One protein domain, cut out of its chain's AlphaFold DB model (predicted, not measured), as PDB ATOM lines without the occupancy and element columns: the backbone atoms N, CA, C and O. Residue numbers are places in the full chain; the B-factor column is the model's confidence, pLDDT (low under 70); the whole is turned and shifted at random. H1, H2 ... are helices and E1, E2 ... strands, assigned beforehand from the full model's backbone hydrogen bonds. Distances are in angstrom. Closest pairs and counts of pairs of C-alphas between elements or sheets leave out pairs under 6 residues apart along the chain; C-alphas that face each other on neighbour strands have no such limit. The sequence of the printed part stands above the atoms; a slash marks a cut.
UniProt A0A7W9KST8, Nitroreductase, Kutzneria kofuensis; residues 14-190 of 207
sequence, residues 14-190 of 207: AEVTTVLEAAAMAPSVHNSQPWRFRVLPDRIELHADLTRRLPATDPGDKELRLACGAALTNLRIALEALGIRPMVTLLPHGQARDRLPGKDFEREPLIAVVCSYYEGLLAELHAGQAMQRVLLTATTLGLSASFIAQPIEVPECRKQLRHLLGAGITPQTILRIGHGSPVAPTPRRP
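What this domain is: This is residues 14 to 190 of the 207 residues of the protein "Nitroreductase" of Kutzneria kofuensis (UniProt A0A7W9KST8). What shape is this? A small antiparallel sheet, E3 E5 E4, has the long helix H3 over one face and the short helices H4 and H5 packed on the other side. An equally long helix, H2, crosses H3, and H1 and the hairpin E1 E2 pack on H2 in turn. What is it made of? The 177 printed residues hold five named helices and five named strands, in the order H1 E1 E2 H2 E3 H3 E4 H4 H5 E5, and the class is mixed, helices and strands. The whole is compact, with a radius of gyration of the C-alphas of 16.2 A and spans of 48 by 40 by 29 A.

How they stand to each other: How is the larger sheet built? E3, residues 110 to 116, and E4, residues 144 to 148, are edge strands, and E5, residues 170 to 178, is the inner strand, which bends by 51 degrees at residue 173. E5 is antiparallel to E3 at 156 degrees, with N 112 and O 175 within hydrogen-bond range at 2.8 A, and to E4 at 142 degrees, with N 146 and O 176 at 2.8 A. The sheet is only just strongly twisted, its C-alphas lying up to 4.1 A off the best plane. What is on its faces? H3, residues 121 to 140, has a height over the sheet of 9.0 A and runs along the strands, at 13 degrees to E5 on the local plane; the closest C-alphas of H3 and E5 are those of Ala 127 and Gln 172, 6.4 A apart. H4, residues 150 to 153, is on the opposite face from H3, and H5, residues 155 to 165, touches H4 only at the corner, with the C-alphas of Ile 152 and Arg 158 closest at 4.9 A. With H3 on one face and H5 on the other there are three layers, helices on both faces of a sheet, and E3, H3, E4 form a split strand-helix-strand unit, two strands running the same way with E5 between them, whose crossover is right-handed. Which helices touch H3 and each other? H2, residues 62 to 81, touches H3 at a steep tilt of 56 degrees, the same way, with the C-alphas of Leu 66 and Gly 128 closest at 4.0 A; it only grazes the sheet E3 E5 E4, with residues 62 to 66. H1, residues 14 to 24, touches residues 71 to 79 of H2 alone, opposite ways at a shallow tilt of 34 degrees, only just short of steep, with the C-alphas of Ala 23 and Leu 75 closest at 4.5 A. Where is the hairpin, and how are the helix backbones? E1, residues 35 to 40, and E2, residues 43 to 48, are an antiparallel hairpin with N 38 and O 45 within hydrogen-bond range at 2.9 A; the closest C-alphas of E2 and H2 are those of Ala 48 and Cys 68, 6.8 A apart. In H1, H2, H3 and H5 every O i to N i+4 pair is within hydrogen-bond range, while H4 is too short for one.

Where its parts are: Where are the longer elements? H2 and H3, 20 residues each, both measure 28.8 A from first to last C-alpha; E5 measures 23.9 A and E3 19.4 A. Where are the anchors? H1 begins at C-alpha 14, (-101.987, 247.801, -42.053), H3 begins at C-alpha 121, (-87.989, 231.012, -18.108), and E5 ends at C-alpha 178, (-116.963, 227.293, -17.301).

The domain as a whole: How large is it, and is it cut? The two C-alphas farthest apart, those of Pro 41 and Arg 107, are 49.3 A apart, and the printed part has no cut. Which links are long, and where is confidence low? The links E2 to H2, of 13 residues, and H2 to E3, of 28, are long. The mean pLDDT of the printed part is 77.9, and 39 residues are under 70, among them residues 91 to 109, 148 to 158 and 180 to 184.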
ATOM      1  N   ALA A  14    -100.646 248.083 -42.561       92.75
ATOM      2  CA  ALA A  14    -101.987 247.801 -42.053       92.75
ATOM      3  C   ALA A  14    -102.128 246.342 -41.583       92.75
ATOM      4  O   ALA A  14    -102.701 246.076 -40.524       92.75
ATOM      5  N   GLU A  15    -101.551 245.396 -42.322       94.06
ATOM      6  CA  GLU A  15    -101.502 243.984 -41.926       94.06
ATOM      7  C   GLU A  15    -100.622 243.782 -40.688       94.06
ATOM      8  O   GLU A  15    -101.025 243.078 -39.763       94.06
ATOM      9  N   VAL A  16     -99.473 244.467 -40.608       94.19
ATOM     10  CA  VAL A  16     -98.628 244.463 -39.401       94.19
ATOM     11  C   VAL A  16     -99.412 245.000 -38.203       94.19
ATOM     12  O   VAL A  16     -99.395 244.399 -37.133       94.19
ATOM     13  N   THR A  17    -100.158 246.091 -38.376       95.06
ATOM     14  CA  THR A  17    -101.016 246.634 -37.312       95.06
ATOM     15  C   THR A  17    -102.041 245.596 -36.853       95.06
ATOM     16  O   THR A  17    -102.147 245.335 -35.658       95.06
ATOM     17  N   THR A  18    -102.709 244.926 -37.793       94.75
ATOM     18  CA  THR A  18    -103.717 243.891 -37.511       94.75
ATOM     19  C   THR A  18    -103.146 242.737 -36.676       94.75
ATOM     20  O   THR A  18    -103.751 242.318 -35.686       94.75
ATOM     21  N   VAL A  19    -101.959 242.222 -37.023       95.62
ATOM     22  CA  VAL A  19    -101.353 241.114 -36.260       95.62
ATOM     23  C   VAL A  19    -100.868 241.551 -34.875       95.62
ATOM     24  O   VAL A  19    -100.941 240.766 -33.925       95.62
ATOM     25  N   LEU A  20    -100.425 242.805 -34.720       96.44
ATOM     26  CA  LEU A  20    -100.060 243.371 -33.418       96.44
ATOM     27  C   LEU A  20    -101.291 243.617 -32.533       96.44
ATOM     28  O   LEU A  20    -101.223 243.382 -31.326       96.44
ATOM     29  N   GLU A  21    -102.422 244.026 -33.110       95.62
ATOM     30  CA  GLU A  21    -103.702 244.150 -32.399       95.62
ATOM     31  C   GLU A  21    -104.184 242.794 -31.896       95.62
ATOM     32  O   GLU A  21    -104.519 242.658 -30.717       95.62
ATOM     33  N   ALA A  22    -104.113 241.756 -32.731       93.94
ATOM     34  CA  ALA A  22    -104.412 240.394 -32.307       93.94
ATOM     35  C   ALA A  22    -103.493 239.939 -31.156       93.94
ATOM     36  O   ALA A  22    -103.965 239.375 -30.162       93.94
ATOM     37  N   ALA A  23    -102.191 240.229 -31.241       94.12
ATOM     38  CA  ALA A  23    -101.236 239.950 -30.168       94.12
ATOM     39  C   ALA A  23    -101.608 240.672 -28.858       94.12
ATOM     40  O   ALA A  23    -101.610 240.054 -27.791       94.12
ATOM     41  N   ALA A  24    -102.002 241.946 -28.943       94.88
ATOM     42  CA  ALA A  24    -102.399 242.769 -27.802       94.88
ATOM     43  C   ALA A  24    -103.688 242.292 -27.111       94.88
ATOM     44  O   ALA A  24    -103.930 242.638 -25.953       94.88
ATOM     45  N   MET A  25    -104.500 241.453 -27.760       94.75
ATOM     46  CA  MET A  25    -105.685 240.857 -27.134       94.75
ATOM     47  C   MET A  25    -105.365 239.795 -26.076       94.75
ATOM     48  O   MET A  25    -106.274 239.378 -25.352       94.75
ATOM     49  N   ALA A  26    -104.102 239.377 -25.941       91.88
ATOM     50  CA  ALA A  26    -103.691 238.393 -24.948       91.88
ATOM     51  C   ALA A  26    -104.107 238.772 -23.508       91.88
ATOM     52  O   ALA A  26    -104.262 239.954 -23.182       91.88
ATOM     53  N   PRO A  27    -104.327 237.779 -22.630       89.38
ATOM     54  CA  PRO A  27    -104.592 238.016 -21.220       89.38
ATOM     55  C   PRO A  27    -103.306 238.382 -20.464       89.38
ATOM     56  O   PRO A  27    -102.211 237.920 -20.777       89.38
ATOM     57  N   SER A  28    -103.462 239.180 -19.410       86.81
ATOM     58  CA  SER A  28    -102.396 239.505 -18.456       86.81
ATOM     59  C   SER A  28    -103.011 239.824 -17.096       86.81
ATOM     60  O   SER A  28    -104.098 240.411 -17.047       86.81
ATOM     61  N   VAL A  29    -102.332 239.480 -15.999       82.25
ATOM     62  CA  VAL A  29    -102.801 239.817 -14.645       82.25
ATOM     63  C   VAL A  29    -103.000 241.323 -14.493       82.25
ATOM     64  O   VAL A  29    -102.203 242.126 -14.972       82.25
ATOM     65  N   HIS A  30    -104.122 241.697 -13.872       83.19
ATOM     66  CA  HIS A  30    -104.584 243.084 -13.730       83.19
ATOM     67  C   HIS A  30    -104.646 243.876 -15.050       83.19
ATOM     68  O   HIS A  30    -104.610 245.103 -15.033       83.19
ATOM     69  N   ASN A  31    -104.752 243.183 -16.192       87.50
ATOM     70  CA  ASN A  31    -104.698 243.784 -17.525       87.50
ATOM     71  C   ASN A  31    -103.448 244.672 -17.732       87.50
ATOM     72  O   ASN A  31    -103.516 245.692 -18.423       87.50
ATOM     73  N   SER A  32    -102.317 244.303 -17.110       88.88
ATOM     74  CA  SER A  32    -101.069 245.080 -17.117       88.88
ATOM     75  C   SER A  32    -100.443 245.236 -18.504       88.88
ATOM     76  O   SER A  32     -99.710 246.200 -18.727       88.88
ATOM     77  N   GLN A  33    -100.762 244.327 -19.435       95.31
ATOM     78  CA  GLN A  33    -100.320 244.326 -20.834       95.31
ATOM     79  C   GLN A  33     -98.806 244.581 -20.966       95.31
ATOM     80  O   GLN A  33     -98.393 245.590 -21.556       95.31
ATOM     81  N   PRO A  34     -97.962 243.710 -20.373       94.56
ATOM     82  CA  PRO A  34     -96.550 243.984 -20.138       94.56
ATOM     83  C   PRO A  34     -95.672 243.564 -21.327       94.56
ATOM     84  O   PRO A  34     -94.596 242.995 -21.150       94.56
ATOM     85  N   TRP A  35     -96.139 243.812 -22.548       95.88
ATOM     86  CA  TRP A  35     -95.436 243.497 -23.791       95.88
ATOM     87  C   TRP A  35     -95.188 244.763 -24.603       95.88
ATOM     88  O   TRP A  35     -95.972 245.713 -24.575       95.88
ATOM     89  N   ARG A  36     -94.093 244.752 -25.356       93.75
ATOM     90  CA  ARG A  36     -93.763 245.742 -26.381       93.75
ATOM     91  C   ARG A  36     -93.223 245.032 -27.618       93.75
ATOM     92  O   ARG A  36     -92.602 243.975 -27.509       93.75
ATOM     93  N   PHE A  37     -93.435 245.630 -28.782       94.06
ATOM     94  CA  PHE A  37     -93.040 245.075 -30.071       94.06
ATOM     95  C   PHE A  37     -91.989 245.954 -30.730       94.06
ATOM     96  O   PHE A  37     -92.168 247.165 -30.837       94.06
ATOM     97  N   ARG A  38     -90.906 245.347 -31.207       91.06
ATOM     98  CA  ARG A  38     -89.999 245.991 -32.158       91.06
ATOM     99  C   ARG A  38     -90.259 245.382 -33.524       91.06
ATOM    100  O   ARG A  38     -90.133 244.172 -33.691       91.06
ATOM    101  N   VAL A  39     -90.646 246.215 -34.480       90.44
ATOM    102  CA  VAL A  39     -90.940 245.777 -35.843       90.44
ATOM    103  C   VAL A  39     -89.745 246.117 -36.720       90.44
ATOM    104  O   VAL A  39     -89.354 247.277 -36.822       90.44
ATOM    105  N   LEU A  40     -89.162 245.092 -37.330       85.19
ATOM    106  CA  LEU A  40     -88.046 245.194 -38.264       85.19
ATOM    107  C   LEU A  40     -88.484 244.637 -39.625       85.19
ATOM    108  O   LEU A  40     -89.465 243.892 -39.681       85.19
ATOM    109  N   PRO A  41     -87.784 244.951 -40.728       81.25
ATOM    110  CA  PRO A  41     -88.211 244.516 -42.061       81.25
ATOM    111  C   PRO A  41     -88.388 242.993 -42.195       81.25
ATOM    112  O   PRO A  41     -89.287 242.528 -42.893       81.25
ATOM    113  N   ASP A  42     -87.559 242.214 -41.500       80.06
ATOM    114  CA  ASP A  42     -87.458 240.756 -41.598       80.06
ATOM    115  C   ASP A  42     -88.016 240.000 -40.381       80.06
ATOM    116  O   ASP A  42     -88.095 238.772 -40.414       80.06
ATOM    117  N   ARG A  43     -88.381 240.695 -39.296       83.12
ATOM    118  CA  ARG A  43     -88.869 240.065 -38.060       83.12
ATOM    119  C   ARG A  43     -89.675 241.012 -37.181       83.12
ATOM    120  O   ARG A  43     -89.477 242.224 -37.182       83.12
ATOM    121  N   ILE A  44     -90.520 240.424 -36.341       89.06
ATOM    122  CA  ILE A  44     -91.187 241.110 -35.235       89.06
ATOM    123  C   ILE A  44     -90.615 240.546 -33.937       89.06
ATOM    124  O   ILE A  44     -90.704 239.345 -33.682       89.06
ATOM    125  N   GLU A  45     -90.025 241.404 -33.111       89.31
ATOM    126  CA  GLU A  45     -89.512 241.028 -31.798       89.31
ATOM    127  C   GLU A  45     -90.538 241.386 -30.718       89.31
ATOM    128  O   GLU A  45     -91.028 242.515 -30.666       89.31
ATOM    129  N   LEU A  46     -90.829 240.443 -29.820       90.38
ATOM    130  CA  LEU A  46     -91.645 240.670 -28.628       90.38
ATOM    131  C   LEU A  46     -90.727 240.784 -27.413       90.38
ATOM    132  O   LEU A  46     -89.945 239.875 -27.138       90.38
ATOM    133  N   HIS A  47     -90.859 241.876 -26.666       87.81
ATOM    134  CA  HIS A  47     -90.080 242.129 -25.457       87.81
ATOM    135  C   HIS A  47     -90.993 242.341 -24.250       87.81
ATOM    136  O   HIS A  47     -92.064 242.941 -24.353       87.81
ATOM    137  N   ALA A  48     -90.526 241.874 -23.095       87.25
ATOM    138  CA  ALA A  48     -91.121 242.181 -21.803       87.25
ATOM    139  C   ALA A  48     -91.001 243.684 -21.494       87.25
ATOM    140  O   ALA A  48     -89.905 244.245 -21.511       87.25
ATOM    141  N   ASP A  49     -92.116 244.327 -21.156       90.56
ATOM    142  CA  ASP A  49     -92.156 245.710 -20.682       90.56
ATOM    143  C   ASP A  49     -91.975 245.745 -19.161       90.56
ATOM    144  O   ASP A  49     -92.937 245.676 -18.391       90.56
ATOM    145  N   LEU A  50     -90.721 245.844 -18.712       85.69
ATOM    146  CA  LEU A  50     -90.403 245.793 -17.283       85.69
ATOM    147  C   LEU A  50     -90.954 246.994 -16.490       85.69
ATOM    148  O   LEU A  50     -91.029 246.938 -15.265       85.69
ATOM    149  N   THR A  51     -91.388 248.064 -17.164       86.12
ATOM    150  CA  THR A  51     -92.047 249.209 -16.510       86.12
ATOM    151  C   THR A  51     -93.467 248.880 -16.040       86.12
ATOM    152  O   THR A  51     -94.014 249.562 -15.178       86.12
ATOM    153  N   ARG A  52     -94.057 247.807 -16.581       87.88
ATOM    154  CA  ARG A  52     -95.397 247.298 -16.254       87.88
ATOM    155  C   ARG A  52     -95.360 246.101 -15.304       87.88
ATOM    156  O   ARG A  52     -96.378 245.430 -15.124       87.88
ATOM    157  N   ARG A  53     -94.199 245.813 -14.707       85.56
ATOM    158  CA  ARG A  53     -94.074 244.800 -13.654       85.56
ATOM    159  C   ARG A  53     -94.999 245.141 -12.498       85.56
ATOM    160  O   ARG A  53     -95.289 246.304 -12.225       85.56
ATOM    161  N   LEU A  54     -95.416 244.110 -11.781       82.38
ATOM    162  CA  LEU A  54     -96.287 244.242 -10.624       82.38
ATOM    163  C   LEU A  54     -95.558 243.698  -9.395       82.38
ATOM    164  O   LEU A  54     -95.932 242.633  -8.938       82.38
ATOM    165  N   PRO A  55     -94.534 244.362  -8.828       79.00
ATOM    166  CA  PRO A  55     -93.667 243.751  -7.811       79.00
ATOM    167  C   PRO A  55     -94.400 243.180  -6.587       79.00
ATOM    168  O   PRO A  55     -93.921 242.232  -5.976       79.00
ATOM    169  N   ALA A  56     -95.568 243.732  -6.242       72.75
ATOM    170  CA  ALA A  56     -96.402 243.238  -5.148       72.75
ATOM    171  C   ALA A  56     -97.163 241.937  -5.484       72.75
ATOM    172  O   ALA A  56     -97.345 241.096  -4.610       72.75
ATOM    173  N   THR A  57     -97.600 241.762  -6.735       68.31
ATOM    174  CA  THR A  57     -98.403 240.608  -7.202       68.31
ATOM    175  C   THR A  57     -97.555 239.584  -7.966       68.31
ATOM    176  O   THR A  57     -97.843 238.392  -7.993       68.31
ATOM    177  N   ASP A  58     -96.496 240.049  -8.616       73.69
ATOM    178  CA  ASP A  58     -95.577 239.323  -9.486       73.69
ATOM    179  C   ASP A  58     -94.108 239.692  -9.238       73.69
ATOM    180  O   ASP A  58     -93.428 240.175 -10.141       73.69
ATOM    181  N   PRO A  59     -93.578 239.467  -8.018       69.44
ATOM    182  CA  PRO A  59     -92.184 239.788  -7.696       69.44
ATOM    183  C   PRO A  59     -91.153 239.062  -8.583       69.44
ATOM    184  O   PRO A  59     -90.040 239.556  -8.750       69.44
ATOM    185  N   GLY A  60     -91.520 237.913  -9.167       71.19
ATOM    186  CA  GLY A  60     -90.656 237.101 -10.033       71.19
ATOM    187  C   GLY A  60     -90.892 237.277 -11.538       71.19
ATOM    188  O   GLY A  60     -90.258 236.576 -12.329       71.19
ATOM    189  N   ASP A  61     -91.803 238.161 -11.952       79.75
ATOM    190  CA  ASP A  61     -92.242 238.384 -13.344       79.75
ATOM    191  C   ASP A  61     -92.742 237.126 -14.076       79.75
ATOM    192  O   ASP A  61     -92.660 237.021 -15.305       79.75
ATOM    193  N   LYS A  62     -93.218 236.126 -13.335       81.69
ATOM    194  CA  LYS A  62     -93.706 234.876 -13.924       81.69
ATOM    195  C   LYS A  62     -95.000 235.117 -14.694       81.69
ATOM    196  O   LYS A  62     -95.126 234.651 -15.823       81.69
ATOM    197  N   GLU A  63     -95.943 235.851 -14.115       81.81
ATOM    198  CA  GLU A  63     -97.208 236.195 -14.774       81.81
ATOM    199  C   GLU A  63     -96.958 237.104 -15.970       81.81
ATOM    200  O   GLU A  63     -97.590 236.941 -17.011       81.81
ATOM    201  N   LEU A  64     -95.994 238.017 -15.856       87.81
ATOM    202  CA  LEU A  64     -95.524 238.816 -16.977       87.81
ATOM    203  C   LEU A  64     -95.045 237.925 -18.131       87.81
ATOM    204  O   LEU A  64     -95.404 238.167 -19.286       87.81
ATOM    205  N   ARG A  65     -94.257 236.880 -17.850       87.06
ATOM    206  CA  ARG A  65     -93.751 235.961 -18.883       87.06
ATOM    207  C   ARG A  65     -94.839 235.046 -19.439       87.06
ATOM    208  O   ARG A  65     -94.895 234.876 -20.655       87.06
ATOM    209  N   LEU A  66     -95.742 234.532 -18.605       84.31
ATOM    210  CA  LEU A  66     -96.933 233.804 -19.062       84.31
ATOM    211  C   LEU A  66     -97.766 234.670 -20.021       84.31
ATOM    212  O   LEU A  66     -98.145 234.214 -21.102       84.31
ATOM    213  N   ALA A  67     -97.966 235.943 -19.675       89.62
ATOM    214  CA  ALA A  67     -98.653 236.924 -20.507       89.62
ATOM    215  C   ALA A  67     -97.912 237.186 -21.836       89.62
ATOM    216  O   ALA A  67     -98.534 237.201 -22.897       89.62
ATOM    217  N   CYS A  68     -96.579 237.303 -21.818       90.19
ATOM    218  CA  CYS A  68     -95.768 237.419 -23.038       90.19
ATOM    219  C   CYS A  68     -95.858 236.168 -23.929       90.19
ATOM    220  O   CYS A  68     -95.968 236.288 -25.150       90.19
ATOM    221  N   GLY A  69     -95.856 234.965 -23.344       89.00
ATOM    222  CA  GLY A  69     -96.069 233.711 -24.075       89.00
ATOM    223  C   GLY A  69     -97.456 233.637 -24.727       89.00
ATOM    224  O   GLY A  69     -97.594 233.160 -25.859       89.00
ATOM    225  N   ALA A  70     -98.478 234.173 -24.057       92.19
ATOM    226  CA  ALA A  70     -99.820 234.286 -24.615       92.19
ATOM    227  C   ALA A  70     -99.880 235.281 -25.788       92.19
ATOM    228  O   ALA A  70    -100.366 234.925 -26.864       92.19
ATOM    229  N   ALA A  71     -99.308 236.479 -25.631       93.56
ATOM    230  CA  ALA A  71     -99.199 237.478 -26.699       93.56
ATOM    231  C   ALA A  71     -98.447 236.940 -27.925       93.56
ATOM    232  O   ALA A  71     -98.900 237.113 -29.058       93.56
ATOM    233  N   LEU A  72     -97.359 236.196 -27.709       91.94
ATOM    234  CA  LEU A  72     -96.622 235.524 -28.777       91.94
ATOM    235  C   LEU A  72     -97.478 234.490 -29.521       91.94
ATOM    236  O   LEU A  72     -97.362 234.353 -30.734       91.94
ATOM    237  N   THR A  73     -98.341 233.755 -28.820       94.12
ATOM    238  CA  THR A  73     -99.235 232.775 -29.462       94.12
ATOM    239  C   THR A  73    -100.278 233.454 -30.330       94.12
ATOM    240  O   THR A  73    -100.475 233.033 -31.467       94.12
ATOM    241  N   ASN A  74    -100.894 234.528 -29.835       95.88
ATOM    242  CA  ASN A  74    -101.818 235.324 -30.637       95.88
ATOM    243  C   ASN A  74    -101.138 235.888 -31.887       95.88
ATOM    244  O   ASN A  74    -101.692 235.776 -32.977       95.88
ATOM    245  N   LEU A  75     -99.924 236.429 -31.738       92.75
ATOM    246  CA  LEU A  75     -99.140 236.942 -32.859       92.75
ATOM    247  C   LEU A  75     -98.900 235.857 -33.917       92.75
ATOM    248  O   LEU A  75     -99.113 236.095 -35.101       92.75
ATOM    249  N   ARG A  76     -98.501 234.650 -33.497       91.50
ATOM    250  CA  ARG A  76     -98.285 233.520 -34.414       91.50
ATOM    251  C   ARG A  76     -99.556 233.128 -35.159       91.50
ATOM    252  O   ARG A  76     -99.501 232.958 -36.367       91.50
ATOM    253  N   ILE A  77    -100.680 233.009 -34.453       91.19
ATOM    254  CA  ILE A  77    -101.971 232.654 -35.059       91.19
ATOM    255  C   ILE A  77    -102.394 233.716 -36.080       91.19
ATOM    256  O   ILE A  77    -102.839 233.371 -37.171       91.19
ATOM    257  N   ALA A  78    -102.221 234.998 -35.754       93.06
ATOM    258  CA  ALA A  78    -102.555 236.095 -36.655       93.06
ATOM    259  C   ALA A  78    -101.655 236.122 -37.903       93.06
ATOM    260  O   ALA A  78    -102.150 236.322 -39.008       93.06
ATOM    261  N   LEU A  79    -100.352 235.862 -37.748       87.88
ATOM    262  CA  LEU A  79     -99.419 235.717 -38.872       87.88
ATOM    263  C   LEU A  79     -99.782 234.517 -39.759       87.88
ATOM    264  O   LEU A  79     -99.840 234.655 -40.980       87.88
ATOM    265  N   GLU A  80    -100.088 233.365 -39.155       88.81
ATOM    266  CA  GLU A  80    -100.491 232.157 -39.883       88.81
ATOM    267  C   GLU A  80    -101.801 232.367 -40.657       88.81
ATOM    268  O   GLU A  80    -101.918 231.900 -41.791       88.81
ATOM    269  N   ALA A  81    -102.752 233.127 -40.103       89.31
ATOM    270  CA  ALA A  81    -103.994 233.498 -40.784       89.31
ATOM    271  C   ALA A  81    -103.767 234.375 -42.033       89.31
ATOM    272  O   ALA A  81    -104.586 234.347 -42.949       89.31
ATOM    273  N   LEU A  82    -102.646 235.102 -42.095       91.12
ATOM    274  CA  LEU A  82    -102.200 235.867 -43.268       91.12
ATOM    275  C   LEU A  82    -101.222 235.080 -44.164       91.12
ATOM    276  O   LEU A  82    -100.598 235.645 -45.056       91.12
ATOM    277  N   GLY A  83    -101.066 233.772 -43.938       85.31
ATOM    278  CA  GLY A  83    -100.201 232.903 -44.743       85.31
ATOM    279  C   GLY A  83     -98.712 232.963 -44.385       85.31
ATOM    280  O   GLY A  83     -97.902 232.301 -45.038       85.31
ATOM    281  N   ILE A  84     -98.332 233.695 -43.335       86.12
ATOM    282  CA  ILE A  84     -96.951 233.769 -42.851       86.12
ATOM    283  C   ILE A  84     -96.736 232.691 -41.788       86.12
ATOM    284  O   ILE A  84     -97.376 232.705 -40.743       86.12
ATOM    285  N   ARG A  85     -95.796 231.764 -42.013       81.44
ATOM    286  CA  ARG A  85     -95.365 230.797 -40.986       81.44
ATOM    287  C   ARG A  85     -94.130 231.318 -40.244       81.44
ATOM    288  O   ARG A  85     -93.033 231.236 -40.795       81.44
ATOM    289  N   PRO A  86     -94.267 231.839 -39.011       74.69
ATOM    290  CA  PRO A  86     -93.136 232.411 -38.292       74.69
ATOM    291  C   PRO A  86     -92.250 231.325 -37.670       74.69
ATOM    292  O   PRO A  86     -92.730 230.433 -36.967       74.69
ATOM    293  N   MET A  87     -90.937 231.450 -37.858       75.62
ATOM    294  CA  MET A  87     -89.948 230.746 -37.041       75.62
ATOM    295  C   MET A  87     -89.690 231.556 -35.768       75.62
ATOM    296  O   MET A  87     -89.452 232.760 -35.835       75.62
ATOM    297  N   VAL A  88     -89.769 230.913 -34.602       77.56
ATOM    298  CA  VAL A  88     -89.753 231.599 -33.302       77.56
ATOM    299  C   VAL A  88     -88.550 231.160 -32.479       77.56
ATOM    300  O   VAL A  88     -88.417 229.981 -32.157       77.56
ATOM    301  N   THR A  89     -87.730 232.128 -32.068       75.25
ATOM    302  CA  THR A  89     -86.629 231.938 -31.114       75.25
ATOM    303  C   THR A  89     -87.027 232.523 -29.762       75.25
ATOM    304  O   THR A  89     -87.342 233.708 -29.663       75.25
ATOM    305  N   LEU A  90     -87.027 231.700 -28.711       73.62
ATOM    306  CA  LEU A  90     -87.414 232.110 -27.358       73.62
ATOM    307  C   LEU A  90     -86.188 232.399 -26.491       73.62
ATOM    308  O   LEU A  90     -85.245 231.616 -26.488       73.62
ATOM    309  N   LEU A  91     -86.256 233.482 -25.706       64.62
ATOM    310  CA  LEU A  91     -85.309 233.829 -24.632       64.62
ATOM    311  C   LEU A  91     -83.837 233.673 -25.016       64.62
ATOM    312  O   LEU A  91     -83.128 232.856 -24.427       64.62
ATOM    313  N   PRO A  92     -83.335 234.488 -25.947       57.78
ATOM    314  CA  PRO A  92     -81.950 234.364 -26.356       57.78
ATOM    315  C   PRO A  92     -80.935 234.637 -25.214       57.78
ATOM    316  O   PRO A  92     -79.786 234.251 -25.380       57.78
ATOM    317  N   HIS A  93     -81.317 235.235 -24.056       55.34
ATOM    318  CA  HIS A  93     -80.359 235.665 -23.005       55.34
ATOM    319  C   HIS A  93     -80.875 235.794 -21.523       55.34
ATOM    320  O   HIS A  93     -80.681 236.853 -20.933       55.34
ATOM    321  N   GLY A  94     -81.507 234.812 -20.840       39.50
ATOM    322  CA  GLY A  94     -81.999 235.046 -19.441       39.50
ATOM    323  C   GLY A  94     -81.990 233.886 -18.414       39.50
ATOM    324  O   GLY A  94     -82.085 232.724 -18.798       39.50
ATOM    325  N   GLN A  95     -81.946 234.217 -17.101       37.03
ATOM    326  CA  GLN A  95     -82.063 233.323 -15.907       37.03
ATOM    327  C   GLN A  95     -83.077 233.847 -14.834       37.03
ATOM    328  O   GLN A  95     -83.444 235.017 -14.879       37.03
ATOM    329  N   ALA A  96     -83.549 232.994 -13.890       33.28
ATOM    330  CA  ALA A  96     -84.833 233.112 -13.132       33.28
ATOM    331  C   ALA A  96     -84.776 233.089 -11.568       33.28
ATOM    332  O   ALA A  96     -83.775 232.614 -11.031       33.28
ATOM    333  N   ARG A  97     -85.875 233.525 -10.870       31.91
ATOM    334  CA  ARG A  97     -86.347 233.245  -9.454       31.91
ATOM    335  C   ARG A  97     -87.625 234.075  -9.048       31.91
ATOM    336  O   ARG A  97     -87.929 235.014  -9.768       31.91
ATOM    337  N   ASP A  98     -88.275 233.958  -7.859       29.52
ATOM    338  CA  ASP A  98     -89.494 233.161  -7.461       29.52
ATOM    339  C   ASP A  98     -90.575 234.056  -6.718       29.52
ATOM    340  O   ASP A  98     -90.279 235.229  -6.482       29.52
ATOM    341  N   ARG A  99     -91.812 233.581  -6.373       33.94
ATOM    342  CA  ARG A  99     -93.078 234.413  -6.240       33.94
ATOM    343  C   ARG A  99     -94.163 234.078  -5.128       33.94
ATOM    344  O   ARG A  99     -93.967 233.081  -4.447       33.94
ATOM    345  N   LEU A 100     -95.280 234.875  -4.974       31.09
ATOM    346  CA  LEU A 100     -96.419 234.903  -3.957       31.09
ATOM    347  C   LEU A 100     -97.862 235.380  -4.495       31.09
ATOM    348  O   LEU A 100     -97.832 235.953  -5.579       31.09
ATOM    349  N   PRO A 101     -99.056 235.187  -3.793       40.16
ATOM    350  CA  PRO A 101    -100.450 234.765  -4.286       40.16
ATOM    351  C   PRO A 101    -101.739 235.709  -4.427       40.16
ATOM    352  O   PRO A 101    -101.892 236.604  -3.597       40.16
ATOM    353  N   GLY A 102    -102.783 235.410  -5.302       35.91
ATOM    354  CA  GLY A 102    -104.197 236.036  -5.430       35.91
ATOM    355  C   GLY A 102    -105.540 235.204  -5.807       35.91
ATOM    356  O   GLY A 102    -105.423 234.050  -6.171       35.91
ATOM    357  N   LYS A 103    -106.813 235.757  -5.762       40.41
ATOM    358  CA  LYS A 103    -108.221 235.186  -5.412       40.41
ATOM    359  C   LYS A 103    -109.375 234.882  -6.504       40.41
ATOM    360  O   LYS A 103    -109.134 235.151  -7.672       40.41
ATOM    361  N   ASP A 104    -110.618 234.417  -6.099       48.97
ATOM    362  CA  ASP A 104    -111.731 233.536  -6.726       48.97
ATOM    363  C   ASP A 104    -113.033 234.050  -7.517       48.97
ATOM    364  O   ASP A 104    -113.177 235.248  -7.744       48.97
ATOM    365  N   PHE A 105    -113.984 233.130  -7.949       45.62
ATOM    366  CA  PHE A 105    -115.030 233.189  -9.068       45.62
ATOM    367  C   PHE A 105    -116.209 232.080  -8.918       45.62
ATOM    368  O   PHE A 105    -116.277 231.482  -7.854       45.62
ATOM    369  N   GLU A 106    -117.124 231.738  -9.893       45.34
ATOM    370  CA  GLU A 106    -118.331 230.782  -9.858       45.34
ATOM    371  C   GLU A 106    -118.228 229.351  -9.212       45.34
ATOM    372  O   GLU A 106    -117.124 228.850  -9.051       45.34
ATOM    373  N   ARG A 107    -119.360 228.670  -8.892       43.88
ATOM    374  CA  ARG A 107    -119.450 227.522  -7.936       43.88
ATOM    375  C   ARG A 107    -118.825 226.162  -8.337       43.88
ATOM    376  O   ARG A 107    -118.205 225.565  -7.465       43.88
ATOM    377  N   GLU A 108    -118.962 225.666  -9.575       57.84
ATOM    378  CA  GLU A 108    -118.381 224.365 -10.020       57.84
ATOM    379  C   GLU A 108    -117.730 224.429 -11.423       57.84
ATOM    380  O   GLU A 108    -118.185 223.799 -12.376       57.84
ATOM    381  N   PRO A 109    -116.670 225.221 -11.605       66.69
ATOM    382  CA  PRO A 109    -115.941 225.280 -12.868       66.69
ATOM    383  C   PRO A 109    -114.989 224.084 -13.042       66.69
ATOM    384  O   PRO A 109    -114.464 223.541 -12.067       66.69
ATOM    385  N   LEU A 110    -114.654 223.747 -14.292       76.94
ATOM    386  CA  LEU A 110    -113.517 222.873 -14.583       76.94
ATOM    387  C   LEU A 110    -112.225 223.569 -14.144       76.94
ATOM    388  O   LEU A 110    -111.899 224.653 -14.630       76.94
ATOM    389  N   ILE A 111    -111.460 222.920 -13.270       80.62
ATOM    390  CA  ILE A 111    -110.113 223.359 -12.910       80.62
ATOM    391  C   ILE A 111    -109.110 222.676 -13.833       80.62
ATOM    392  O   ILE A 111    -108.951 221.457 -13.801       80.62
ATOM    393  N   ALA A 112    -108.417 223.466 -14.647       84.19
ATOM    394  CA  ALA A 112    -107.335 223.000 -15.499       84.19
ATOM    395  C   ALA A 112    -106.000 223.523 -14.964       84.19
ATOM    396  O   ALA A 112    -105.828 224.724 -14.766       84.19
ATOM    397  N   VAL A 113    -105.029 222.634 -14.755       84.75
ATOM    398  CA  VAL A 113    -103.674 223.023 -14.347       84.75
ATOM    399  C   VAL A 113    -102.747 222.887 -15.543       84.75
ATOM    400  O   VAL A 113    -102.504 221.785 -16.037       84.75
ATOM    401  N   VAL A 114    -102.199 224.007 -16.007       85.81
ATOM    402  CA  VAL A 114    -101.155 223.994 -17.032       85.81
ATOM    403  C   VAL A 114     -99.849 223.625 -16.348       85.81
ATOM    404  O   VAL A 114     -99.426 224.308 -15.417       85.81
ATOM    405  N   CYS A 115     -99.213 222.551 -16.806       86.81
ATOM    406  CA  CYS A 115     -97.973 222.032 -16.238       86.81
ATOM    407  C   CYS A 115     -96.857 221.993 -17.286       86.81
ATOM    408  O   CYS A 115     -97.119 221.928 -18.488       86.81
ATOM    409  N   SER A 116     -95.611 221.986 -16.825       86.31
ATOM    410  CA  SER A 116     -94.424 221.726 -17.642       86.31
ATOM    411  C   SER A 116     -93.635 220.538 -17.091       86.31
ATOM    412  O   SER A 116     -93.690 220.243 -15.901       86.31
ATOM    413  N   TYR A 117     -92.864 219.871 -17.950       84.44
ATOM    414  CA  TYR A 117     -91.943 218.792 -17.550       84.44
ATOM    415  C   TYR A 117     -90.549 219.299 -17.145       84.44
ATOM    416  O   TYR A 117     -89.669 218.524 -16.793       84.44
ATOM    417  N   TYR A 118     -90.328 220.606 -17.245       79.88
ATOM    418  CA  TYR A 118     -89.068 221.289 -16.966       79.88
ATOM    419  C   TYR A 118     -89.366 222.659 -16.354       79.88
ATOM    420  O   TYR A 118     -90.501 223.141 -16.410       79.88
ATOM    421  N   GLU A 119     -88.359 223.283 -15.756       79.88
ATOM    422  CA  GLU A 119     -88.489 224.552 -15.034       79.88
ATOM    423  C   GLU A 119     -87.737 225.689 -15.745       79.88
ATOM    424  O   GLU A 119     -87.031 225.474 -16.733       79.88
ATOM    425  N   GLY A 120     -87.899 226.918 -15.245       79.56
ATOM    426  CA  GLY A 120     -87.202 228.108 -15.739       79.56
ATOM    427  C   GLY A 120     -87.984 228.929 -16.767       79.56
ATOM    428  O   GLY A 120     -89.126 228.628 -17.109       79.56
ATOM    429  N   LEU A 121     -87.344 229.990 -17.270       80.56
ATOM    430  CA  LEU A 121     -87.989 231.012 -18.108       80.56
ATOM    431  C   LEU A 121     -88.657 230.426 -19.361       80.56
ATOM    432  O   LEU A 121     -89.755 230.829 -19.739       80.56
ATOM    433  N   LEU A 122     -87.998 229.457 -20.002       83.00
ATOM    434  CA  LEU A 122     -88.525 228.814 -21.202       83.00
ATOM    435  C   LEU A 122     -89.793 228.010 -20.897       83.00
ATOM    436  O   LEU A 122     -90.726 228.018 -21.697       83.00
ATOM    437  N   ALA A 123     -89.855 227.365 -19.726       80.62
ATOM    438  CA  ALA A 123     -91.041 226.640 -19.279       80.62
ATOM    439  C   ALA A 123     -92.225 227.584 -19.078       80.62
ATOM    440  O   ALA A 123     -93.342 227.258 -19.465       80.62
ATOM    441  N   GLU A 124     -91.977 228.769 -18.522       87.00
ATOM    442  CA  GLU A 124     -93.005 229.784 -18.290       87.00
ATOM    443  C   GLU A 124     -93.519 230.377 -19.610       87.00
ATOM    444  O   GLU A 124     -94.726 230.521 -19.783       87.00
ATOM    445  N   LEU A 125     -92.647 230.639 -20.590       89.75
ATOM    446  CA  LEU A 125     -93.101 231.076 -21.917       89.75
ATOM    447  C   LEU A 125     -93.922 230.001 -22.630       89.75
ATOM    448  O   LEU A 125     -95.004 230.299 -23.137       89.75
ATOM    449  N   HIS A 126     -93.445 228.755 -22.652       89.69
ATOM    450  CA  HIS A 126     -94.185 227.649 -23.259       89.69
ATOM    451  C   HIS A 126     -95.512 227.386 -22.541       89.69
ATOM    452  O   HIS A 126     -96.518 227.115 -23.195       89.69
ATOM    453  N   ALA A 127     -95.551 227.524 -21.216       88.50
ATOM    454  CA  ALA A 127     -96.788 227.448 -20.455       88.50
ATOM    455  C   ALA A 127     -97.755 228.575 -20.829       88.50
ATOM    456  O   ALA A 127     -98.937 228.303 -21.012       88.50
ATOM    457  N   GLY A 128     -97.264 229.800 -21.035       88.12
ATOM    458  CA  GLY A 128     -98.065 230.918 -21.540       88.12
ATOM    459  C   GLY A 128     -98.645 230.634 -22.928       88.12
ATOM    460  O   GLY A 128     -99.819 230.905 -23.183       88.12
ATOM    461  N   GLN A 129     -97.862 230.004 -23.809       93.88
ATOM    462  CA  GLN A 129     -98.341 229.584 -25.127       93.88
ATOM    463  C   GLN A 129     -99.405 228.479 -25.046       93.88
ATOM    464  O   GLN A 129    -100.452 228.565 -25.692       93.88
ATOM    465  N   ALA A 130     -99.164 227.443 -24.239       90.50
ATOM    466  CA  ALA A 130    -100.107 226.346 -24.030       90.50
ATOM    467  C   ALA A 130    -101.419 226.845 -23.409       90.50
ATOM    468  O   ALA A 130    -102.503 226.514 -23.888       90.50
ATOM    469  N   MET A 131    -101.314 227.703 -22.398       91.50
ATOM    470  CA  MET A 131    -102.432 228.386 -21.764       91.50
ATOM    471  C   MET A 131    -103.261 229.161 -22.787       91.50
ATOM    472  O   MET A 131    -104.474 228.986 -22.836       91.50
ATOM    473  N   GLN A 132    -102.633 229.957 -23.655       93.56
ATOM    474  CA  GLN A 132    -103.378 230.723 -24.652       93.56
ATOM    475  C   GLN A 132    -104.105 229.831 -25.660       93.56
ATOM    476  O   GLN A 132    -105.229 230.142 -26.046       93.56
ATOM    477  N   ARG A 133    -103.524 228.688 -26.040       90.19
ATOM    478  CA  ARG A 133    -104.225 227.692 -26.869       90.19
ATOM    479  C   ARG A 133    -105.470 227.156 -26.166       90.19
ATOM    480  O   ARG A 133    -106.513 227.052 -26.806       90.19
ATOM    481  N   VAL A 134    -105.385 226.857 -24.868       87.00
ATOM    482  CA  VAL A 134    -106.546 226.436 -24.063       87.00
ATOM    483  C   VAL A 134    -107.608 227.533 -24.038       87.00
ATOM    484  O   VAL A 134    -108.767 227.249 -24.316       87.00
ATOM    485  N   LEU A 135    -107.219 228.783 -23.774       84.56
ATOM    486  CA  LEU A 135    -108.144 229.918 -23.704       84.56
ATOM    487  C   LEU A 135    -108.836 230.193 -25.043       84.56
ATOM    488  O   LEU A 135    -110.046 230.387 -25.075       84.56
ATOM    489  N   LEU A 136    -108.102 230.165 -26.156       86.56
ATOM    490  CA  LEU A 136    -108.692 230.335 -27.485       86.56
ATOM    491  C   LEU A 136    -109.616 229.170 -27.840       86.56
ATOM    492  O   LEU A 136    -110.706 229.405 -28.352       86.56
ATOM    493  N   THR A 137    -109.234 227.937 -27.502       83.88
ATOM    494  CA  THR A 137    -110.099 226.761 -27.696       83.88
ATOM    495  C   THR A 137    -111.386 226.899 -26.880       83.88
ATOM    496  O   THR A 137    -112.475 226.711 -27.416       83.88
ATOM    497  N   ALA A 138    -111.286 227.308 -25.613       73.62
ATOM    498  CA  ALA A 138    -112.441 227.582 -24.765       73.62
ATOM    499  C   ALA A 138    -113.356 228.646 -25.398       73.62
ATOM    500  O   ALA A 138    -114.548 228.396 -25.554       73.62
ATOM    501  N   THR A 139    -112.795 229.761 -25.877       76.88
ATOM    502  CA  THR A 139    -113.543 230.806 -26.596       76.88
ATOM    503  C   THR A 139    -114.251 230.264 -27.839       76.88
ATOM    504  O   THR A 139    -115.427 230.563 -28.037       76.88
ATOM    505  N   THR A 140    -113.593 229.431 -28.659       73.50
ATOM    506  CA  THR A 140    -114.246 228.823 -29.839       73.50
ATOM    507  C   THR A 140    -115.404 227.896 -29.476       73.50
ATOM    508  O   THR A 140    -116.318 227.717 -30.276       73.50
ATOM    509  N   LEU A 141    -115.387 227.340 -28.265       72.62
ATOM    510  CA  LEU A 141    -116.442 226.488 -27.722       72.62
ATOM    511  C   LEU A 141    -117.486 227.277 -26.910       72.62
ATOM    512  O   LEU A 141    -118.370 226.672 -26.310       72.62
ATOM    513  N   GLY A 142    -117.400 228.614 -26.869       65.31
ATOM    514  CA  GLY A 142    -118.318 229.467 -26.105       65.31
ATOM    515  C   GLY A 142    -118.120 229.412 -24.585       65.31
ATOM    516  O   GLY A 142    -119.007 229.815 -23.833       65.31
ATOM    517  N   LEU A 143    -116.974 228.910 -24.122       74.25
ATOM    518  CA  LEU A 143    -116.623 228.815 -22.709       74.25
ATOM    519  C   LEU A 143    -115.877 230.070 -22.246       74.25
ATOM    520  O   LEU A 143    -115.061 230.647 -22.965       74.25
ATOM    521  N   SER A 144    -116.131 230.467 -21.004       71.69
ATOM    522  CA  SER A 144    -115.376 231.494 -20.289       71.69
ATOM    523  C   SER A 144    -114.245 230.858 -19.488       71.69
ATOM    524  O   SER A 144    -114.362 229.730 -19.009       71.69
ATOM    525  N   ALA A 145    -113.153 231.597 -19.302       76.75
ATOM    526  CA  ALA A 145    -112.026 231.138 -18.506       76.75
ATOM    527  C   ALA A 145    -111.463 232.242 -17.608       76.75
ATOM    528  O   ALA A 145    -111.464 233.421 -17.968       76.75
ATOM    529  N   SER A 146    -110.957 231.850 -16.442       75.88
ATOM    530  CA  SER A 146    -110.334 232.743 -15.473       75.88
ATOM    531  C   SER A 146    -109.113 232.136 -14.815       75.88
ATOM    532  O   SER A 146    -108.971 230.921 -14.723       75.88
ATOM    533  N   PHE A 147    -108.246 233.002 -14.315       74.12
ATOM    534  CA  PHE A 147    -107.017 232.614 -13.641       74.12
ATOM    535  C   PHE A 147    -107.267 232.433 -12.146       74.12
ATOM    536  O   PHE A 147    -107.960 233.250 -11.542       74.12
ATOM    537  N   ILE A 148    -106.675 231.397 -11.554       68.44
ATOM    538  CA  ILE A 148    -106.590 231.232 -10.099       68.44
ATOM    539  C   ILE A 148    -105.116 231.384  -9.710       68.44
ATOM    540  O   ILE A 148    -104.324 230.452  -9.843       68.44
ATOM    541  N   ALA A 149    -104.731 232.578  -9.261       53.75
ATOM    542  CA  ALA A 149    -103.331 232.906  -8.980       53.75
ATOM    543  C   ALA A 149    -102.822 232.300  -7.647       53.75
ATOM    544  O   ALA A 149    -101.650 231.962  -7.509       53.75
ATOM    545  N   GLN A 150    -103.702 232.084  -6.665       50.84
ATOM    546  CA  GLN A 150    -103.336 231.804  -5.269       50.84
ATOM    547  C   GLN A 150    -102.629 230.458  -5.037       50.84
ATOM    548  O   GLN A 150    -101.610 230.427  -4.343       50.84
ATOM    549  N   PRO A 151    -103.116 229.326  -5.574       48.25
ATOM    550  CA  PRO A 151    -102.606 228.021  -5.161       48.25
ATOM    551  C   PRO A 151    -101.219 227.672  -5.726       48.25
ATOM    552  O   PRO A 151    -100.506 226.874  -5.125       48.25
ATOM    553  N   ILE A 152    -100.801 228.259  -6.856       51.50
ATOM    554  CA  ILE A 152     -99.470 228.006  -7.452       51.50
ATOM    555  C   ILE A 152     -98.401 228.952  -6.903       51.50
ATOM    556  O   ILE A 152     -97.204 228.661  -6.971       51.50
ATOM    557  N   GLU A 153     -98.808 230.088  -6.358       50.69
ATOM    558  CA  GLU A 153     -97.898 231.120  -5.880       50.69
ATOM    559  C   GLU A 153     -97.446 230.885  -4.424       50.69
ATOM    560  O   GLU A 153     -96.428 231.434  -4.018       50.69
ATOM    561  N   VAL A 154     -98.111 230.015  -3.652       61.69
ATOM    562  CA  VAL A 154     -97.607 229.545  -2.344       61.69
ATOM    563  C   VAL A 154     -96.674 228.343  -2.557       61.69
ATOM    564  O   VAL A 154     -97.143 227.315  -3.049       61.69
ATOM    565  N   PRO A 155     -95.386 228.400  -2.154       65.12
ATOM    566  CA  PRO A 155     -94.439 227.302  -2.372       65.12
ATOM    567  C   PRO A 155     -94.920 225.951  -1.826       65.12
ATOM    568  O   PRO A 155     -94.765 224.930  -2.493       65.12
ATOM    569  N   GLU A 156     -95.555 225.939  -0.651       66.12
ATOM    570  CA  GLU A 156     -96.098 224.712  -0.055       66.12
ATOM    571  C   GLU A 156     -97.335 224.183  -0.794       66.12
ATOM    572  O   GLU A 156     -97.389 222.992  -1.098       66.12
ATOM    573  N   CYS A 157     -98.278 225.041  -1.201       67.38
ATOM    574  CA  CYS A 157     -99.401 224.603  -2.040       67.38
ATOM    575  C   CYS A 157     -98.924 224.109  -3.412       67.38
ATOM    576  O   CYS A 157     -99.444 223.117  -3.914       67.38
ATOM    577  N   ARG A 158     -97.889 224.725  -3.998       68.69
ATOM    578  CA  ARG A 158     -97.268 224.258  -5.247       68.69
ATOM    579  C   ARG A 158     -96.641 222.878  -5.075       68.69
ATOM    580  O   ARG A 158     -96.821 222.031  -5.946       68.69
ATOM    581  N   LYS A 159     -95.925 222.633  -3.972       71.19
ATOM    582  CA  LYS A 159     -95.366 221.308  -3.652       71.19
ATOM    583  C   LYS A 159     -96.466 220.267  -3.466       71.19
ATOM    584  O   LYS A 159     -96.354 219.178  -4.018       71.19
ATOM    585  N   GLN A 160     -97.536 220.608  -2.750       75.00
ATOM    586  CA  GLN A 160     -98.695 219.732  -2.568       75.00
ATOM    587  C   GLN A 160     -99.389 219.429  -3.900       75.00
ATOM    588  O   GLN A 160     -99.628 218.268  -4.214       75.00
ATOM    589  N   LEU A 161     -99.635 220.444  -4.729       76.56
ATOM    590  CA  LEU A 161    -100.220 220.279  -6.059       76.56
ATOM    591  C   LEU A 161     -99.323 219.430  -6.968       76.56
ATOM    592  O   LEU A 161     -99.808 218.532  -7.647       76.56
ATOM    593  N   ARG A 162     -98.005 219.655  -6.939       76.88
ATOM    594  CA  ARG A 162     -97.020 218.824  -7.647       76.88
ATOM    595  C   ARG A 162     -97.034 217.377  -7.156       76.88
ATOM    596  O   ARG A 162     -96.896 216.466  -7.961       76.88
ATOM    597  N   HIS A 163     -97.214 217.146  -5.858       79.25
ATOM    598  CA  HIS A 163     -97.349 215.795  -5.322       79.25
ATOM    599  C   HIS A 163     -98.628 215.113  -5.829       79.25
ATOM    600  O   HIS A 163     -98.560 213.984  -6.307       79.25
ATOM    601  N   LEU A 164     -99.763 215.821  -5.807       81.25
ATOM    602  CA  LEU A 164    -101.054 215.315  -6.289       81.25
ATOM    603  C   LEU A 164    -101.055 215.000  -7.792       81.25
ATOM    604  O   LEU A 164    -101.700 214.049  -8.218       81.25
ATOM    605  N   LEU A 165    -100.336 215.789  -8.589       79.69
ATOM    606  CA  LEU A 165    -100.255 215.626 -10.041       79.69
ATOM    607  C   LEU A 165     -99.147 214.652 -10.493       79.69
ATOM    608  O   LEU A 165     -99.072 214.309 -11.671       79.69
ATOM    609  N   GLY A 166     -98.299 214.187  -9.570       75.12
ATOM    610  CA  GLY A 166     -97.139 213.342  -9.851       75.12
ATOM    611  C   GLY A 166     -95.826 214.135  -9.903       75.12
ATOM    612  O   GLY A 166     -95.713 215.178 -10.545       75.12
ATOM    613  N   ALA A 167     -94.786 213.611  -9.243       67.81
ATOM    614  CA  ALA A 167     -93.540 214.331  -8.941       67.81
ATOM    615  C   ALA A 167     -92.738 214.853 -10.159       67.81
ATOM    616  O   ALA A 167     -91.843 215.690  -9.984       67.81
ATOM    617  N   GLY A 168     -93.056 214.375 -11.367       77.00
ATOM    618  CA  GLY A 168     -92.382 214.707 -12.626       77.00
ATOM    619  C   GLY A 168     -92.935 215.918 -13.385       77.00
ATOM    620  O   GLY A 168     -92.408 216.224 -14.452       77.00
ATOM    621  N   ILE A 169     -93.972 216.598 -12.880       84.31
ATOM    622  CA  ILE A 169     -94.537 217.790 -13.529       84.31
ATOM    623  C   ILE A 169     -94.567 219.005 -12.603       84.31
ATOM    624  O   ILE A 169     -94.853 218.906 -11.411       84.31
ATOM    625  N   THR A 170     -94.274 220.173 -13.168       82.94
ATOM    626  CA  THR A 170     -94.250 221.455 -12.464       82.94
ATOM    627  C   THR A 170     -95.484 222.275 -12.849       82.94
ATOM    628  O   THR A 170     -95.616 222.665 -14.012       82.94
ATOM    629  N   PRO A 171     -96.395 222.568 -11.900       84.81
ATOM    630  CA  PRO A 171     -97.548 223.432 -12.143       84.81
ATOM    631  C   PRO A 171     -97.128 224.864 -12.494       84.81
ATOM    632  O   PRO A 171     -96.345 225.493 -11.775       84.81
ATOM    633  N   GLN A 172     -97.674 225.400 -13.584       84.25
ATOM    634  CA  GLN A 172     -97.343 226.724 -14.108       84.25
ATOM    635  C   GLN A 172     -98.448 227.743 -13.865       84.25
ATOM    636  O   GLN A 172     -98.163 228.792 -13.292       84.25
ATOM    637  N   THR A 173     -99.689 227.428 -14.222       82.00
ATOM    638  CA  THR A 173    -100.857 228.264 -13.913       82.00
ATOM    639  C   THR A 173    -102.094 227.393 -13.702       82.00
ATOM    640  O   THR A 173    -102.147 226.263 -14.197       82.00
ATOM    641  N   ILE A 174    -103.073 227.899 -12.953       81.00
ATOM    642  CA  ILE A 174    -104.380 227.261 -12.799       81.00
ATOM    643  C   ILE A 174    -105.401 228.117 -13.523       81.00
ATOM    644  O   ILE A 174    -105.571 229.305 -13.239       81.00
ATOM    645  N   LEU A 175    -106.095 227.474 -14.445       81.88
ATOM    646  CA  LEU A 175    -107.239 228.015 -15.131       81.88
ATOM    647  C   LEU A 175    -108.503 227.394 -14.584       81.88
ATOM    648  O   LEU A 175    -108.554 226.259 -14.108       81.88
ATOM    649  N   ARG A 176    -109.551 228.167 -14.741       77.25
ATOM    650  CA  ARG A 176    -110.877 227.827 -14.316       77.25
ATOM    651  C   ARG A 176    -111.805 228.099 -15.474       77.25
ATOM    652  O   ARG A 176    -111.870 229.235 -15.928       77.25
ATOM    653  N   ILE A 177    -112.442 227.060 -15.989       80.88
ATOM    654  CA  ILE A 177    -113.147 227.072 -17.270       80.88
ATOM    655  C   ILE A 177    -114.603 226.688 -17.019       80.88
ATOM    656  O   ILE A 177    -114.877 225.702 -16.337       80.88
ATOM    657  N   GLY A 178    -115.535 227.470 -17.550       73.94
ATOM    658  CA  GLY A 178    -116.963 227.293 -17.301       73.94
ATOM    659  C   GLY A 178    -117.816 228.253 -18.120       73.94
ATOM    660  O   GLY A 178    -117.331 228.895 -19.053       73.94
ATOM    661  N   HIS A 179    -119.095 228.356 -17.780       70.38
ATOM    662  CA  HIS A 179    -120.017 229.276 -18.441       70.38
ATOM    663  C   HIS A 179    -120.133 230.559 -17.621       70.38
ATOM    664  O   HIS A 179    -120.831 230.608 -16.620       70.38
ATOM    665  N   GLY A 180    -119.464 231.618 -18.070       60.66
ATOM    666  CA  GLY A 180    -119.594 232.943 -17.478       60.66
ATOM    667  C   GLY A 180    -120.635 233.791 -18.200       60.66
ATOM    668  O   GLY A 180    -120.872 233.630 -19.398       60.66
ATOM    669  N   SER A 181    -121.218 234.752 -17.486       50.53
ATOM    670  CA  SER A 181    -121.946 235.846 -18.130       50.53
ATOM    671  C   SER A 181    -120.991 236.655 -19.018       50.53
ATOM    672  O   SER A 181    -119.849 236.885 -18.607       50.53
ATOM    673  N   PRO A 182    -121.429 237.134 -20.197       55.94
ATOM    674  CA  PRO A 182    -120.616 238.005 -21.036       55.94
ATOM    675  C   PRO A 182    -120.122 239.221 -20.244       55.94
ATOM    676  O   PRO A 182    -120.918 239.942 -19.640       55.94
ATOM    677  N   VAL A 183    -118.809 239.450 -20.244       59.66
ATOM    678  CA  VAL A 183    -118.187 240.624 -19.618       59.66
ATOM    679  C   VAL A 183    -117.772 241.591 -20.717       59.66
ATOM    680  O   VAL A 183    -117.292 241.169 -21.770       59.66
ATOM    681  N   ALA A 184    -117.960 242.892 -20.480       63.09
ATOM    682  CA  ALA A 184    -117.490 243.915 -21.403       63.09
ATOM    683  C   ALA A 184    -115.982 243.731 -21.684       63.09
ATOM    684  O   ALA A 184    -115.220 243.474 -20.744       63.09
ATOM    685  N   PRO A 185    -115.532 243.866 -22.947       73.56
ATOM    686  CA  PRO A 185    -114.119 243.771 -23.278       73.56
ATOM    687  C   PRO A 185    -113.295 244.746 -22.440       73.56
ATOM    688  O   PRO A 185    -113.622 245.930 -22.329       73.56
ATOM    689  N   THR A 186    -112.205 244.259 -21.851       78.81
ATOM    690  CA  THR A 186    -111.273 245.133 -21.141       78.81
ATOM    691  C   THR A 186    -110.488 245.980 -22.152       78.81
ATOM    692  O   THR A 186    -110.050 245.446 -23.174       78.81
ATOM    693  N   PRO A 187    -110.274 247.286 -21.905       87.31
ATOM    694  CA  PRO A 187    -109.521 248.138 -22.823       87.31
ATOM    695  C   PRO A 187    -108.116 247.596 -23.108       87.31
ATOM    696  O   PRO A 187    -107.476 247.012 -22.224       87.31
ATOM    697  N   ARG A 188    -107.626 247.814 -24.333       91.25
ATOM    698  CA  ARG A 188    -106.252 247.496 -24.743       91.25
ATOM    699  C   ARG A 188    -105.453 248.751 -25.068       91.25
ATOM    700  O   ARG A 188    -106.017 249.768 -25.466       91.25
ATOM    701  N   ARG A 189    -104.137 248.674 -24.861       92.62
ATOM    702  CA  ARG A 189    -103.176 249.724 -25.217       92.62
ATOM    703  C   ARG A 189    -103.216 249.952 -26.735       92.62
ATOM    704  O   ARG A 189    -103.158 248.968 -27.473       92.62
ATOM    705  N   PRO A 190    -103.271 251.211 -27.204       91.44
ATOM    706  CA  PRO A 190    -103.069 251.530 -28.614       91.44
ATOM    707  C   PRO A 190    -101.745 250.952 -29.124       91.44
ATOM    708  O   PRO A 190    -100.744 250.979 -28.407       91.44
TER     709      PRO A 190